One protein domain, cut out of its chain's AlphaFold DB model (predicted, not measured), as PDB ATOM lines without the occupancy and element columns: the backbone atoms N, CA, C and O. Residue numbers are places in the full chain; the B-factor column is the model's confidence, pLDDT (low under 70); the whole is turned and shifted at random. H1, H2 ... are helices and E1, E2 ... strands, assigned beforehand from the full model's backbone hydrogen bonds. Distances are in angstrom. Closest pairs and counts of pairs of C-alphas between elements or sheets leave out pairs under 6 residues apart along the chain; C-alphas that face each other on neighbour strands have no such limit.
ATOM      1  N   TRP A  79      13.665   6.096   0.509       89.75
ATOM      2  CA  TRP A  79      12.351   6.139  -0.155       89.75
ATOM      3  C   TRP A  79      11.387   7.071   0.605       89.75
ATOM      4  O   TRP A  79      10.673   6.607   1.497       89.75
ATOM      5  N   PRO A  80      11.377   8.384   0.310       88.62
ATOM      6  CA  PRO A  80      10.496   9.340   0.971       88.62
ATOM      7  C   PRO A  80       9.159   9.502   0.232       88.62
ATOM      8  O   PRO A  80       9.116   9.645  -0.993       88.62
ATOM      9  N   TYR A  81       8.059   9.568   0.979       86.00
ATOM     10  CA  TYR A  81       6.759  10.026   0.485       86.00
ATOM     11  C   TYR A  81       5.932  10.666   1.611       86.00
ATOM     12  O   TYR A  81       6.264  10.560   2.788       86.00
ATOM     13  N   SER A  82       4.855  11.373   1.257       85.75
ATOM     14  CA  SER A  82       3.953  11.992   2.237       85.75
ATOM     15  C   SER A  82       2.499  11.627   1.975       85.75
ATOM     16  O   SER A  82       2.058  11.522   0.829       85.75
ATOM     17  N   LEU A  83       1.754  11.452   3.063       85.38
ATOM     18  CA  LEU A  83       0.313  11.274   3.087       85.38
ATOM     19  C   LEU A  83      -0.321  12.529   3.678       85.38
ATOM     20  O   LEU A  83       0.146  13.071   4.682       85.38
ATOM     21  N   LYS A  84      -1.414  12.985   3.069       82.38
ATOM     22  CA  LYS A  84      -2.245  14.061   3.611       82.38
ATOM     23  C   LYS A  84      -3.503  13.431   4.178       82.38
ATOM     24  O   LYS A  84      -4.218  12.751   3.450       82.38
ATOM     25  N   SER A  85      -3.760  13.661   5.459       74.00
ATOM     26  CA  SER A  85      -5.005  13.246   6.094       74.00
ATOM     27  C   SER A  85      -6.171  13.985   5.440       74.00
ATOM     28  O   SER A  85      -6.188  15.219   5.381       74.00
ATOM     29  N   THR A  86      -7.124  13.222   4.911       60.12
ATOM     30  CA  THR A  86      -8.390  13.719   4.368       60.12
ATOM     31  C   THR A  86      -9.509  13.334   5.323       60.12
ATOM     32  O   THR A  86      -9.734  12.143   5.520       60.12
ATOM     33  N   ASP A  87     -10.200  14.333   5.875       51.31
ATOM     34  CA  ASP A  87     -11.289  14.188   6.852       51.31
ATOM     35  C   ASP A  87     -10.954  13.323   8.078       51.31
ATOM     36  O   ASP A  87     -11.430  12.200   8.242       51.31
ATOM     37  N   ALA A  88     -10.229  13.916   9.026       38.41
ATOM     38  CA  ALA A  88     -10.335  13.497  10.414       38.41
ATOM     39  C   ALA A  88     -11.482  14.265  11.102       38.41
ATOM     40  O   ALA A  88     -11.670  15.473  10.905       38.41
ATOM     41  N   ARG A  89     -12.261  13.549  11.927       47.69
ATOM     42  CA  ARG A  89     -13.265  14.138  12.834       47.69
ATOM     43  C   ARG A  89     -12.665  15.348  13.578       47.69
ATOM     44  O   ARG A  89     -11.482  15.373  13.907       47.69
ATOM     45  N   ASP A  90     -13.503  16.341  13.864       49.03
ATOM     46  CA  ASP A  90     -13.166  17.532  14.668       49.03
ATOM     47  C   ASP A  90     -12.223  18.571  14.019       49.03
ATOM     48  O   ASP A  90     -11.478  19.269  14.712       49.03
ATOM     49  N   ASN A  91     -12.300  18.748  12.690       54.38
ATOM     50  CA  ASN A  91     -11.501  19.724  11.919       54.38
ATOM     51  C   ASN A  91      -9.983  19.553  12.113       54.38
ATOM     52  O   ASN A  91      -9.229  20.531  12.084       54.38
ATOM     53  N   THR A  92      -9.531  18.322  12.352       61.34
ATOM     54  CA  THR A  92      -8.105  18.018  12.418       61.34
ATOM     55  C   THR A  92      -7.558  17.832  11.005       61.34
ATOM     56  O   THR A  92      -8.118  17.107  10.188       61.34
ATOM     57  N   SER A  93      -6.461  18.523  10.700       71.62
ATOM     58  CA  SER A  93      -5.700  18.344   9.464       71.62
ATOM     59  C   SER A  93      -4.314  17.820   9.811       71.62
ATOM     60  O   SER A  93      -3.674  18.303  10.752       71.62
ATOM     61  N   GLY A  94      -3.866  16.807   9.075       77.88
ATOM     62  CA  GLY A  94      -2.622  16.105   9.358       77.88
ATOM     63  C   GLY A  94      -1.816  15.798   8.107       77.88
ATOM     64  O   GLY A  94      -2.367  15.572   7.029       77.88
ATOM     65  N   THR A  95      -0.501  15.753   8.266       84.81
ATOM     66  CA  THR A  95       0.443  15.232   7.276       84.81
ATOM     67  C   THR A  95       1.294  14.161   7.935       84.81
ATOM     68  O   THR A  95       1.826  14.394   9.019       84.81
ATOM     69  N   VAL A  96       1.432  13.010   7.283       84.88
ATOM     70  CA  VAL A  96       2.349  11.945   7.699       84.88
ATOM     71  C   VAL A  96       3.431  11.843   6.635       84.88
ATOM     72  O   VAL A  96       3.150  11.483   5.494       84.88
ATOM     73  N   GLU A  97       4.657  12.204   6.982       87.25
ATOM     74  CA  GLU A  97       5.831  12.001   6.136       87.25
ATOM     75  C   GLU A  97       6.456  10.657   6.503       87.25
ATOM     76  O   GLU A  97       6.675  10.385   7.680       87.25
ATOM     77  N   ILE A  98       6.715   9.804   5.515       87.69
ATOM     78  CA  ILE A  98       7.302   8.478   5.714       87.69
ATOM     79  C   ILE A  98       8.586   8.409   4.898       87.69
ATOM     80  O   ILE A  98       8.574   8.683   3.696       87.69
ATOM     81  N   SER A  99       9.691   8.020   5.533       89.38
ATOM     82  CA  SER A  99      10.917   7.652   4.833       89.38
ATOM     83  C   SER A  99      11.466   6.315   5.315       89.38
ATOM     84  O   SER A  99      11.401   5.959   6.492       89.38
ATOM     85  N   TYR A 100      12.016   5.555   4.375       89.69
ATOM     86  CA  TYR A 100      12.766   4.334   4.642       89.69
ATOM     87  C   TYR A 100      14.214   4.552   4.258       89.69
ATOM     88  O   TYR A 100      14.463   4.971   3.136       89.69
ATOM     89  N   LYS A 101      15.153   4.219   5.145       90.50
ATOM     90  CA  LYS A 101      16.588   4.141   4.847       90.50
ATOM     91  C   LYS A 101      17.005   2.680   4.802       90.50
ATOM     92  O   LYS A 101      16.834   1.982   5.800       90.50
ATOM     93  N   ILE A 102      17.502   2.223   3.656       89.50
ATOM     94  CA  ILE A 102      17.821   0.810   3.401       89.50
ATOM     95  C   ILE A 102      19.320   0.564   3.607       89.50
ATOM     96  O   ILE A 102      20.145   1.288   3.054       89.50
ATOM     97  N   ASP A 103      19.665  -0.475   4.371       87.25
ATOM     98  CA  ASP A 103      21.041  -0.921   4.611       87.25
ATOM     99  C   ASP A 103      21.122  -2.456   4.526       87.25
ATOM    100  O   ASP A 103      20.805  -3.186   5.471       87.25
ATOM    101  N   GLY A 104      21.485  -2.962   3.344       86.44
ATOM    102  CA  GLY A 104      21.538  -4.397   3.059       86.44
ATOM    103  C   GLY A 104      20.172  -5.075   3.218       86.44
ATOM    104  O   GLY A 104      19.233  -4.774   2.485       86.44
ATOM    105  N   THR A 105      20.073  -6.010   4.165       87.19
ATOM    106  CA  THR A 105      18.827  -6.705   4.542       87.19
ATOM    107  C   THR A 105      18.104  -6.040   5.716       87.19
ATOM    108  O   THR A 105      17.206  -6.640   6.299       87.19
ATOM    109  N   ASN A 106      18.496  -4.828   6.105       88.31
ATOM    110  CA  ASN A 106      17.870  -4.063   7.176       88.31
ATOM    111  C   ASN A 106      17.305  -2.751   6.621       88.31
ATOM    112  O   ASN A 106      17.744  -2.244   5.587       88.31
ATOM    113  N   ALA A 107      16.345  -2.169   7.331       88.69
ATOM    114  CA  ALA A 107      15.869  -0.820   7.065       88.69
ATOM    115  C   ALA A 107      15.586  -0.066   8.366       88.69
ATOM    116  O   ALA A 107      15.217  -0.650   9.381       88.69
ATOM    117  N   THR A 108      15.711   1.256   8.320       92.19
ATOM    118  CA  THR A 108      15.142   2.146   9.335       92.19
ATOM    119  C   THR A 108      13.983   2.897   8.709       92.19
ATOM    120  O   THR A 108      14.178   3.657   7.762       92.19
ATOM    121  N   ARG A 109      12.780   2.691   9.240       91.62
ATOM    122  CA  ARG A 109      11.597   3.471   8.895       91.62
ATOM    123  C   ARG A 109      11.487   4.660   9.840       91.62
ATOM    124  O   ARG A 109      11.558   4.473  11.051       91.62
ATOM    125  N   THR A 110      11.279   5.850   9.296       90.50
ATOM    126  CA  THR A 110      10.943   7.059  10.053       90.50
ATOM    127  C   THR A 110       9.589   7.566   9.580       90.50
ATOM    128  O   THR A 110       9.373   7.732   8.382       90.50
ATOM    129  N   GLU A 111       8.679   7.809  10.514       90.12
ATOM    130  CA  GLU A 111       7.365   8.391  10.261       90.12
ATOM    131  C   GLU A 111       7.217   9.673  11.080       90.12
ATOM    132  O   GLU A 111       7.300   9.632  12.304       90.12
ATOM    133  N   THR A 112       6.975  10.803  10.422       90.00
ATOM    134  CA  THR A 112       6.725  12.096  11.065       90.00
ATOM    135  C   THR A 112       5.276  12.496  10.828       90.00
ATOM    136  O   THR A 112       4.908  12.973   9.755       90.00
ATOM    137  N   ALA A 113       4.441  12.310  11.844       88.38
ATOM    138  CA  ALA A 113       3.059  12.758  11.859       88.38
ATOM    139  C   ALA A 113       2.966  14.161  12.465       88.38
ATOM    140  O   ALA A 113       3.226  14.352  13.653       88.38
ATOM    141  N   LYS A 114       2.551  15.146  11.666       88.75
ATOM    142  CA  LYS A 114       2.232  16.507  12.114       88.75
ATOM    143  C   LYS A 114       0.733  16.732  12.003       88.75
ATOM    144  O   LYS A 114       0.188  16.716  10.903       88.75
ATOM    145  N   VAL A 115       0.066  16.949  13.134       86.94
ATOM    146  CA  VAL A 115      -1.391  17.134  13.213       86.94
ATOM    147  C   VAL A 115      -1.725  18.466  13.864       86.94
ATOM    148  O   VAL A 115      -1.146  18.856  14.876       86.94
ATOM    149  N   SER A 116      -2.699  19.161  13.290       83.00
ATOM    150  CA  SER A 116      -3.228  20.434  13.771       83.00
ATOM    151  C   SER A 116      -4.752  20.375  13.849       83.00
ATOM    152  O   SER A 116      -5.399  19.716  13.040       83.00
ATOM    153  N   GLY A 117      -5.340  21.054  14.829       79.62
ATOM    154  CA  GLY A 117      -6.788  21.089  15.047       79.62
ATOM    155  C   GLY A 117      -7.128  21.691  16.408       79.62
ATOM    156  O   GLY A 117      -6.231  21.997  17.195       79.62
ATOM    157  N   GLY A 118      -8.420  21.866  16.699       78.06
ATOM    158  CA  GLY A 118      -8.870  22.507  17.945       78.06
ATOM    159  C   GLY A 118      -8.393  21.765  19.200       78.06
ATOM    160  O   GLY A 118      -7.748  22.357  20.067       78.06
ATOM    161  N   SER A 119      -8.645  20.456  19.251       77.31
ATOM    162  CA  SER A 119      -8.230  19.576  20.351       77.31
ATOM    163  C   SER A 119      -6.706  19.502  20.475       77.31
ATOM    164  O   SER A 119      -6.163  19.691  21.561       77.31
ATOM    165  N   THR A 120      -5.996  19.325  19.357       79.25
ATOM    166  CA  THR A 120      -4.529  19.245  19.322       79.25
ATOM    167  C   THR A 120      -3.870  20.538  19.807       79.25
ATOM    168  O   THR A 120      -2.942  20.496  20.610       79.25
ATOM    169  N   SER A 121      -4.397  21.699  19.402       79.44
ATOM    170  CA  SER A 121      -3.916  23.005  19.862       79.44
ATOM    171  C   SER A 121      -4.133  23.200  21.365       79.44
ATOM    172  O   SER A 121      -3.277  23.769  22.043       79.44
ATOM    173  N   MET A 122      -5.242  22.690  21.914       82.12
ATOM    174  CA  MET A 122      -5.480  22.692  23.359       82.12
ATOM    175  C   MET A 122      -4.489  21.788  24.101       82.12
ATOM    176  O   MET A 122      -3.887  22.249  25.066       82.12
ATOM    177  N   VAL A 123      -4.261  20.554  23.637       82.62
ATOM    178  CA  VAL A 123      -3.261  19.644  24.231       82.62
ATOM    179  C   VAL A 123      -1.864  20.268  24.192       82.62
ATOM    180  O   VAL A 123      -1.188  20.313  25.216       82.62
ATOM    181  N   CYS A 124      -1.465  20.858  23.066       84.31
ATOM    182  CA  CYS A 124      -0.164  21.513  22.948       84.31
ATOM    183  C   CYS A 124       0.006  22.747  23.842       84.31
ATOM    184  O   CYS A 124       1.108  23.013  24.316       84.31
ATOM    185  N   ARG A 125      -1.072  23.481  24.141       82.56
ATOM    186  CA  ARG A 125      -1.040  24.557  25.149       82.56
ATOM    187  C   ARG A 125      -0.892  24.036  26.580       82.56
ATOM    188  O   ARG A 125      -0.407  24.782  27.421       82.56
ATOM    189  N   LEU A 126      -1.327  22.804  26.853       83.19
ATOM    190  CA  LEU A 126      -1.209  22.165  28.167       83.19
ATOM    191  C   LEU A 126       0.153  21.479  28.360       83.19
ATOM    192  O   LEU A 126       0.696  21.546  29.456       83.19
ATOM    193  N   MET A 127       0.721  20.875  27.309       80.81
ATOM    194  CA  MET A 127       2.093  20.345  27.323       80.81
ATOM    195  C   MET A 127       3.145  21.468  27.369       80.81
ATOM    196  O   MET A 127       4.170  21.333  28.031       80.81
ATOM    197  N   GLY A 128       2.901  22.593  26.692       69.75
ATOM    198  CA  GLY A 128       3.904  23.646  26.527       69.75
ATOM    199  C   GLY A 128       4.982  23.279  25.498       69.75
ATOM    200  O   GLY A 128       4.868  22.286  24.781       69.75
ATOM    201  N   THR A 129       6.014  24.117  25.394       67.38
ATOM    202  CA  THR A 129       7.108  23.973  24.413       67.38
ATOM    203  C   THR A 129       8.218  23.028  24.855       67.38
ATOM    204  O   THR A 129       8.931  22.496  24.012       67.38
ATOM    205  N   ASP A 130       8.351  22.814  26.165       64.50
ATOM    206  CA  ASP A 130       9.548  22.206  26.758       64.50
ATOM    207  C   ASP A 130       9.340  20.714  27.090       64.50
ATOM    208  O   ASP A 130      10.275  20.021  27.488       64.50
ATOM    209  N   HIS A 131       8.115  20.202  26.913       60.81
ATOM    210  CA  HIS A 131       7.779  18.794  27.115       60.81
ATOM    211  C   HIS A 131       7.887  18.004  25.808       60.81
ATOM    212  O   HIS A 131       6.987  18.026  24.965       60.81
ATOM    213  N   GLN A 132       8.973  17.245  25.696       74.25
ATOM    214  CA  GLN A 132       9.111  16.132  24.765       74.25
ATOM    215  C   GLN A 132       8.800  14.831  25.513       74.25
ATOM    216  O   GLN A 132       9.473  14.494  26.485       74.25
ATOM    217  N   ILE A 133       7.781  14.100  25.063       76.06
ATOM    218  CA  ILE A 133       7.549  12.717  25.486       76.06
ATOM    219  C   ILE A 133       8.431  11.844  24.598       76.06
ATOM    220  O   ILE A 133       8.370  11.966  23.375       76.06
ATOM    221  N   LYS A 134       9.264  11.000  25.207       81.44
ATOM    222  CA  LYS A 134      10.134  10.074  24.487       81.44
ATOM    223  C   LYS A 134       9.957   8.664  25.024       81.44
ATOM    224  O   LYS A 134      10.426   8.361  26.117       81.44
ATOM    225  N   ASP A 135       9.348   7.818  24.207       77.25
ATOM    226  CA  ASP A 135       9.179   6.398  24.480       77.25
ATOM    227  C   ASP A 135      10.221   5.611  23.678       77.25
ATOM    228  O   ASP A 135      10.386   5.806  22.471       77.25
ATOM    229  N   ILE A 136      10.952   4.729  24.354       80.25
ATOM    230  CA  ILE A 136      11.957   3.840  23.762       80.25
ATOM    231  C   ILE A 136      11.657   2.442  24.296       80.25
ATOM    232  O   ILE A 136      11.492   2.284  25.504       80.25
ATOM    233  N   ASN A 137      11.563   1.445  23.420       76.44
ATOM    234  CA  ASN A 137      11.459   0.050  23.849       76.44
ATOM    235  C   ASN A 137      12.828  -0.508  24.289       76.44
ATOM    236  O   ASN A 137      13.870   0.050  23.953       76.44
ATOM    237  N   ASP A 138      12.842  -1.618  25.027       67.69
ATOM    238  CA  ASP A 138      14.043  -2.079  25.746       67.69
ATOM    239  C   ASP A 138      15.249  -2.417  24.843       67.69
ATOM    240  O   ASP A 138      16.399  -2.294  25.265       67.69
ATOM    241  N   ASP A 139      15.011  -2.802  23.585       70.19
ATOM    242  CA  ASP A 139      16.046  -3.072  22.572       70.19
ATOM    243  C   ASP A 139      16.388  -1.845  21.691       70.19
ATOM    244  O   ASP A 139      17.264  -1.902  20.818       70.19
ATOM    245  N   GLY A 140      15.685  -0.725  21.883       74.81
ATOM    246  CA  GLY A 140      15.778   0.477  21.064       74.81
ATOM    247  C   GLY A 140      15.458   0.249  19.582       74.81
ATOM    248  O   GLY A 140      15.989   0.977  18.734       74.81
ATOM    249  N   SER A 141      14.671  -0.774  19.227       82.44
ATOM    250  CA  SER A 141      14.178  -0.984  17.858       82.44
ATOM    251  C   SER A 141      12.992  -0.088  17.494       82.44
ATOM    252  O   SER A 141      12.740   0.114  16.307       82.44
ATOM    253  N   LEU A 142      12.333   0.518  18.483       84.19
ATOM    254  CA  LEU A 142      11.286   1.519  18.337       84.19
ATOM    255  C   LEU A 142      11.583   2.726  19.237       84.19
ATOM    256  O   LEU A 142      11.683   2.607  20.456       84.19
ATOM    257  N   VAL A 143      11.677   3.904  18.626       86.12
ATOM    258  CA  VAL A 143      11.775   5.194  19.318       86.12
ATOM    259  C   VAL A 143      10.605   6.057  18.871       86.12
ATOM    260  O   VAL A 143      10.423   6.254  17.672       86.12
ATOM    261  N   THR A 144       9.837   6.588  19.816       86.62
ATOM    262  CA  THR A 144       8.754   7.539  19.549       86.62
ATOM    263  C   THR A 144       9.034   8.833  20.298       86.62
ATOM    264  O   THR A 144       9.072   8.846  21.524       86.62
ATOM    265  N   ASP A 145       9.223   9.923  19.564       88.19
ATOM    266  CA  ASP A 145       9.376  11.275  20.098       88.19
ATOM    267  C   ASP A 145       8.094  12.071  19.804       88.19
ATOM    268  O   ASP A 145       7.670  12.156  18.653       88.19
ATOM    269  N   GLN A 146       7.466  12.672  20.816       87.38
ATOM    270  CA  GLN A 146       6.261  13.493  20.666       87.38
ATOM    271  C   GLN A 146       6.426  14.851  21.350       87.38
ATOM    272  O   GLN A 146       6.735  14.937  22.536       87.38
ATOM    273  N   TYR A 147       6.174  15.921  20.599       88.38
ATOM    274  CA  TYR A 147       6.318  17.307  21.043       88.38
ATOM    275  C   TYR A 147       5.308  18.219  20.332       88.38
ATOM    276  O   TYR A 147       4.517  17.778  19.494       88.38
ATOM    277  N   CYS A 148       5.314  19.506  20.676       89.12
ATOM    278  CA  CYS A 148       4.384  20.486  20.128       89.12
ATOM    279  C   CYS A 148       5.106  21.667  19.477       89.12
ATOM    280  O   CYS A 148       5.935  22.328  20.094       89.12
ATOM    281  N   GLU A 149       4.735  21.975  18.235       86.81
ATOM    282  CA  GLU A 149       5.307  23.059  17.437       86.81
ATOM    283  C   GLU A 149       4.176  23.907  16.837       86.81
ATOM    284  O   GLU A 149       3.307  23.402  16.126       86.81
ATOM    285  N   GLY A 150       4.151  25.210  17.131       81.94
ATOM    286  CA  GLY A 150       3.172  26.140  16.546       81.94
ATOM    287  C   GLY A 150       1.699  25.810  16.845       81.94
ATOM    288  O   GLY A 150       0.813  26.247  16.116       81.94
ATOM    289  N   GLY A 151       1.420  25.017  17.887       80.31
ATOM    290  CA  GLY A 151       0.078  24.505  18.194       80.31
ATOM    291  C   GLY A 151      -0.338  23.262  17.393       80.31
ATOM    292  O   GLY A 151      -1.478  22.823  17.530       80.31
ATOM    293  N   SER A 152       0.569  22.698  16.591       85.88
ATOM    294  CA  SER A 152       0.473  21.338  16.053       85.88
ATOM    295  C   SER A 152       1.168  20.360  16.995       85.88
ATOM    296  O   SER A 152       2.207  20.693  17.568       85.88
ATOM    297  N   MET A 153       0.637  19.147  17.111       86.88
ATOM    298  CA  MET A 153       1.358  18.023  17.704       86.88
ATOM    299  C   MET A 153       2.197  17.371  16.614       86.88
ATOM    300  O   MET A 153       1.701  17.138  15.508       86.88
ATOM    301  N   ILE A 154       3.455  17.087  16.928       87.81
ATOM    302  CA  ILE A 154       4.360  16.329  16.073       87.81
ATOM    303  C   ILE A 154       4.734  15.055  16.816       87.81
ATOM    304  O   ILE A 154       5.164  15.113  17.967       87.81
ATOM    305  N   ARG A 155       4.571  13.913  16.151       88.38
ATOM    306  CA  ARG A 155       5.112  12.626  16.580       88.38
ATOM    307  C   ARG A 155       6.069  12.111  15.513       88.38
ATOM    308  O   ARG A 155       5.691  12.021  14.349       88.38
ATOM    309  N   VAL A 156       7.280  11.761  15.926       89.69
ATOM    310  CA  VAL A 156       8.299  11.101  15.111       89.69
ATOM    311  C   VAL A 156       8.465   9.678  15.631       89.69
ATOM    312  O   VAL A 156       8.932   9.480  16.750       89.69
ATOM    313  N   THR A 157       8.096   8.691  14.824       89.06
ATOM    314  CA  THR A 157       8.264   7.266  15.125       89.06
ATOM    315  C   THR A 157       9.395   6.712  14.267       89.06
ATOM    316  O   THR A 157       9.312   6.722  13.041       89.06
ATOM    317  N   THR A 158      10.457   6.209  14.892       88.44
ATOM    318  CA  THR A 158      11.576   5.537  14.218       88.44
ATOM    319  C   THR A 158      11.562   4.054  14.564       88.44
ATOM    320  O   THR A 158      11.723   3.695  15.729       88.44
ATOM    321  N   LYS A 159      11.399   3.190  13.558       89.62
ATOM    322  CA  LYS A 159      11.362   1.729  13.702       89.62
ATOM    323  C   LYS A 159      12.490   1.074  12.905       89.62
ATOM    324  O   LYS A 159      12.611   1.283  11.697       89.62
ATOM    325  N   LYS A 160      13.292   0.238  13.563       88.94
ATOM    326  CA  LYS A 160      14.271  -0.648  12.920       88.94
ATOM    327  C   LYS A 160      13.560  -1.901  12.411       88.94
ATOM    328  O   LYS A 160      12.745  -2.492  13.114       88.94
ATOM    329  N   LEU A 161      13.887  -2.305  11.192       86.94
ATOM    330  CA  LEU A 161      13.395  -3.506  10.529       86.94
ATOM    331  C   LEU A 161      14.612  -4.356  10.155       86.94
ATOM    332  O   LEU A 161      15.503  -3.877   9.454       86.94
ATOM    333  N   THR A 162      14.671  -5.595  10.633       88.25
ATOM    334  CA  THR A 162      15.803  -6.503  10.409       88.25
ATOM    335  C   THR A 162      15.401  -7.681   9.530       88.25
ATOM    336  O   THR A 162      14.262  -8.138   9.582       88.25
ATOM    337  N   ASN A 163      16.343  -8.179   8.725       87.31
ATOM    338  CA  ASN A 163      16.145  -9.320   7.819       87.31
ATOM    339  C   ASN A 163      14.941  -9.168   6.860       87.31
ATOM    340  O   ASN A 163      14.210 -10.125   6.603       87.31
ATOM    341  N   ILE A 164      14.734  -7.961   6.331       87.81
ATOM    342  CA  ILE A 164      13.640  -7.652   5.409       87.81
ATOM    343  C   ILE A 164      13.871  -8.215   4.001       87.81
ATOM    344  O   ILE A 164      14.980  -8.216   3.464       87.81
ATOM    345  N   ASP A 165      12.772  -8.595   3.354       90.06
ATOM    346  CA  ASP A 165      12.712  -8.769   1.905       90.06
ATOM    347  C   ASP A 165      12.522  -7.388   1.256       90.06
ATOM    348  O   ASP A 165      11.411  -6.861   1.161       90.06
ATOM    349  N   VAL A 166      13.638  -6.778   0.837       87.62
ATOM    350  CA  VAL A 166      13.671  -5.437   0.223       87.62
ATOM    351  C   VAL A 166      12.779  -5.359  -1.023       87.62
ATOM    352  O   VAL A 166      12.226  -4.299  -1.309       87.62
ATOM    353  N   GLN A 167      12.593  -6.465  -1.757       89.25
ATOM    354  CA  GLN A 167      11.762  -6.483  -2.961       89.25
ATOM    355  C   GLN A 167      10.272  -6.415  -2.613       89.25
ATOM    356  O   GLN A 167       9.537  -5.643  -3.232       89.25
ATOM    357  N   LYS A 168       9.833  -7.180  -1.605       88.31
ATOM    358  CA  LYS A 168       8.458  -7.098  -1.087       88.31
ATOM    359  C   LYS A 168       8.171  -5.737  -0.467       88.31
ATOM    360  O   LYS A 168       7.145  -5.144  -0.794       88.31
ATOM    361  N   LEU A 169       9.091  -5.213   0.349       87.69
ATOM    362  CA  LEU A 169       8.939  -3.891   0.956       87.69
ATOM    363  C   LEU A 169       8.830  -2.804  -0.123       87.69
ATOM    364  O   LEU A 169       7.885  -2.024  -0.109       87.69
ATOM    365  N   PHE A 170       9.723  -2.795  -1.121       89.62
ATOM    366  CA  PHE A 170       9.644  -1.840  -2.231       89.62
ATOM    367  C   PHE A 170       8.311  -1.923  -2.990       89.62
ATOM    368  O   PHE A 170       7.738  -0.891  -3.341       89.62
ATOM    369  N   ALA A 171       7.799  -3.132  -3.243       87.75
ATOM    370  CA  ALA A 171       6.520  -3.316  -3.922       87.75
ATOM    371  C   ALA A 171       5.346  -2.742  -3.107       87.75
ATOM    372  O   ALA A 171       4.531  -2.001  -3.664       87.75
ATOM    373  N   ALA A 172       5.296  -3.028  -1.801       85.44
ATOM    374  CA  ALA A 172       4.278  -2.507  -0.891       85.44
ATOM    375  C   ALA A 172       4.339  -0.972  -0.779       85.44
ATOM    376  O   ALA A 172       3.328  -0.297  -0.955       85.44
ATOM    377  N   GLU A 173       5.527  -0.399  -0.580       87.19
ATOM    378  CA  GLU A 173       5.714   1.049  -0.427       87.19
ATOM    379  C   GLU A 173       5.462   1.824  -1.727       87.19
ATOM    380  O   GLU A 173       4.805   2.868  -1.726       87.19
ATOM    381  N   SER A 174       5.904   1.287  -2.871       88.12
ATOM    382  CA  SER A 174       5.594   1.859  -4.186       88.12
ATOM    383  C   SER A 174       4.086   1.858  -4.453       88.12
ATOM    384  O   SER A 174       3.567   2.830  -5.008       88.12
ATOM    385  N   GLN A 175       3.367   0.804  -4.048       85.69
ATOM    386  CA  GLN A 175       1.912   0.734  -4.182       85.69
ATOM    387  C   GLN A 175       1.208   1.721  -3.241       85.69
ATOM    388  O   GLN A 175       0.400   2.519  -3.712       85.69
ATOM    389  N   THR A 176       1.564   1.739  -1.952       84.25
ATOM    390  CA  THR A 176       1.040   2.681  -0.944       84.25
ATOM    391  C   THR A 176       1.180   4.125  -1.419       84.25
ATOM    392  O   THR A 176       0.201   4.873  -1.449       84.25
ATOM    393  N   CYS A 177       2.367   4.513  -1.892       85.25
ATOM    394  CA  CYS A 177       2.587   5.849  -2.431       85.25
ATOM    395  C   CYS A 177       1.689   6.140  -3.652       85.25
ATOM    396  O   CYS A 177       1.098   7.223  -3.733       85.25
ATOM    397  N   LYS A 178       1.552   5.199  -4.601       85.69
ATOM    398  CA  LYS A 178       0.705   5.381  -5.797       85.69
ATOM    399  C   LYS A 178      -0.762   5.575  -5.431       85.69
ATOM    400  O   LYS A 178      -1.395   6.464  -5.995       85.69
ATOM    401  N   VAL A 179      -1.282   4.800  -4.479       82.62
ATOM    402  CA  VAL A 179      -2.656   4.930  -3.969       82.62
ATOM    403  C   VAL A 179      -2.889   6.330  -3.394       82.62
ATOM    404  O   VAL A 179      -3.796   7.035  -3.833       82.62
ATOM    405  N   VAL A 180      -2.012   6.786  -2.492       79.69
ATOM    406  CA  VAL A 180      -2.095   8.121  -1.864       79.69
ATOM    407  C   VAL A 180      -2.066   9.251  -2.901       79.69
ATOM    408  O   VAL A 180      -2.780  10.247  -2.769       79.69
ATOM    409  N   ASN A 181      -1.289   9.087  -3.973       79.31
ATOM    410  CA  ASN A 181      -1.182  10.062  -5.062       79.31
ATOM    411  C   ASN A 181      -2.235   9.878  -6.175       79.31
ATOM    412  O   ASN A 181      -2.166  10.570  -7.190       79.31
ATOM    413  N   LYS A 182      -3.225   8.988  -5.994       81.88
ATOM    414  CA  LYS A 182      -4.284   8.669  -6.977       81.88
ATOM    415  C   LYS A 182      -3.747   8.162  -8.326       81.88
ATOM    416  O   LYS A 182      -4.372   8.349  -9.365       81.88
TER     417      LYS A 182
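AT A GLANCE: This is residues 79 to 182 of the 406 residues of an uncharacterized protein of Fibrobacter sp. UWR4 (UniProt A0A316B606). One flat, twisted wall of six antiparallel strands makes the body, with a long helix, H2, running along the strands over E1 and E2, and a shorter helix, H1, set across one end of the wall beside the ends of E5 and E6. The strands stand in the order E1, E2, E3, E6, E5, E4. The printed part has 104 residues, with six named strands and two named helices, E1 E2 E3 H1 E4 E5 E6 H2 along the chain; the class is mixed, helices and strands. It is only just loose, close to compact, with a radius of gyration of the C-alphas of 15.7 A, and spans 43 by 38 by 17 A.

HOW THE PARTS SIT: E1, residues 79 to 84, is an edge strand and forms a hairpin with E2, residues 93 to 103, at 168 degrees; N 81 and O 98 are within hydrogen-bond range at 2.9 A. E2 forms a hairpin with E3, residues 106 to 116, with N 99 and O 110 at 2.9 A, and E1 E2 E3 is a meander, each strand the antiparallel neighbour of the one before. H1, residues 118 to 127, is on the sheet at a height over the sheet of 8.4 A and runs across the strands, at 78 degrees to E5, residues 142 to 149, on the local plane. The closest C-alphas of H1 and E5 are those of Cys 124 and Cys 148, 5.4 A apart. The other edge strand, E4, residues 133 to 136, forms a hairpin with E5, with N 135 and O 144 at 2.9 A. E5 forms a hairpin with E6, residues 152 to 161, with N 145 and O 156 at 2.9 A, and E4 E5 E6 is a second meander. E6 is also the antiparallel neighbour of E3, with N 111 and O 157 at 2.8 A. H2, residues 166 to 180, is on the sheet at a height of 9.9 A, over E1 and E2, and runs along the strands, at 19 degrees to E2 on the local plane. The closest C-alphas of E1 and H2 are those of Leu 83 and Val 180, 6.3 A apart. H1 and H2 are apart. In both helices every O i to N i+4 pair is within hydrogen-bond range.

IN THESE COORDINATES: E1 begins at C-alpha 79, (12.351, 6.139, -0.155), and measures 17.0 A. E2 and E3 measure 33.3 A and 33.0 A, H1 14.6 A, E4 10.1 A, E5 22.4 A and E6 28.5 A. H2 measures 20.9 A and ends at C-alpha 180, (-2.095, 8.121, -1.864).

THE WHOLE: The C-alphas farthest apart, those of Leu 126 and Gln 167, are 44.2 A apart. The printed part has no cut and no long link. The mean pLDDT of the printed part is 81.8; residues 86 to 92, 128 to 131 and 138 are under 70.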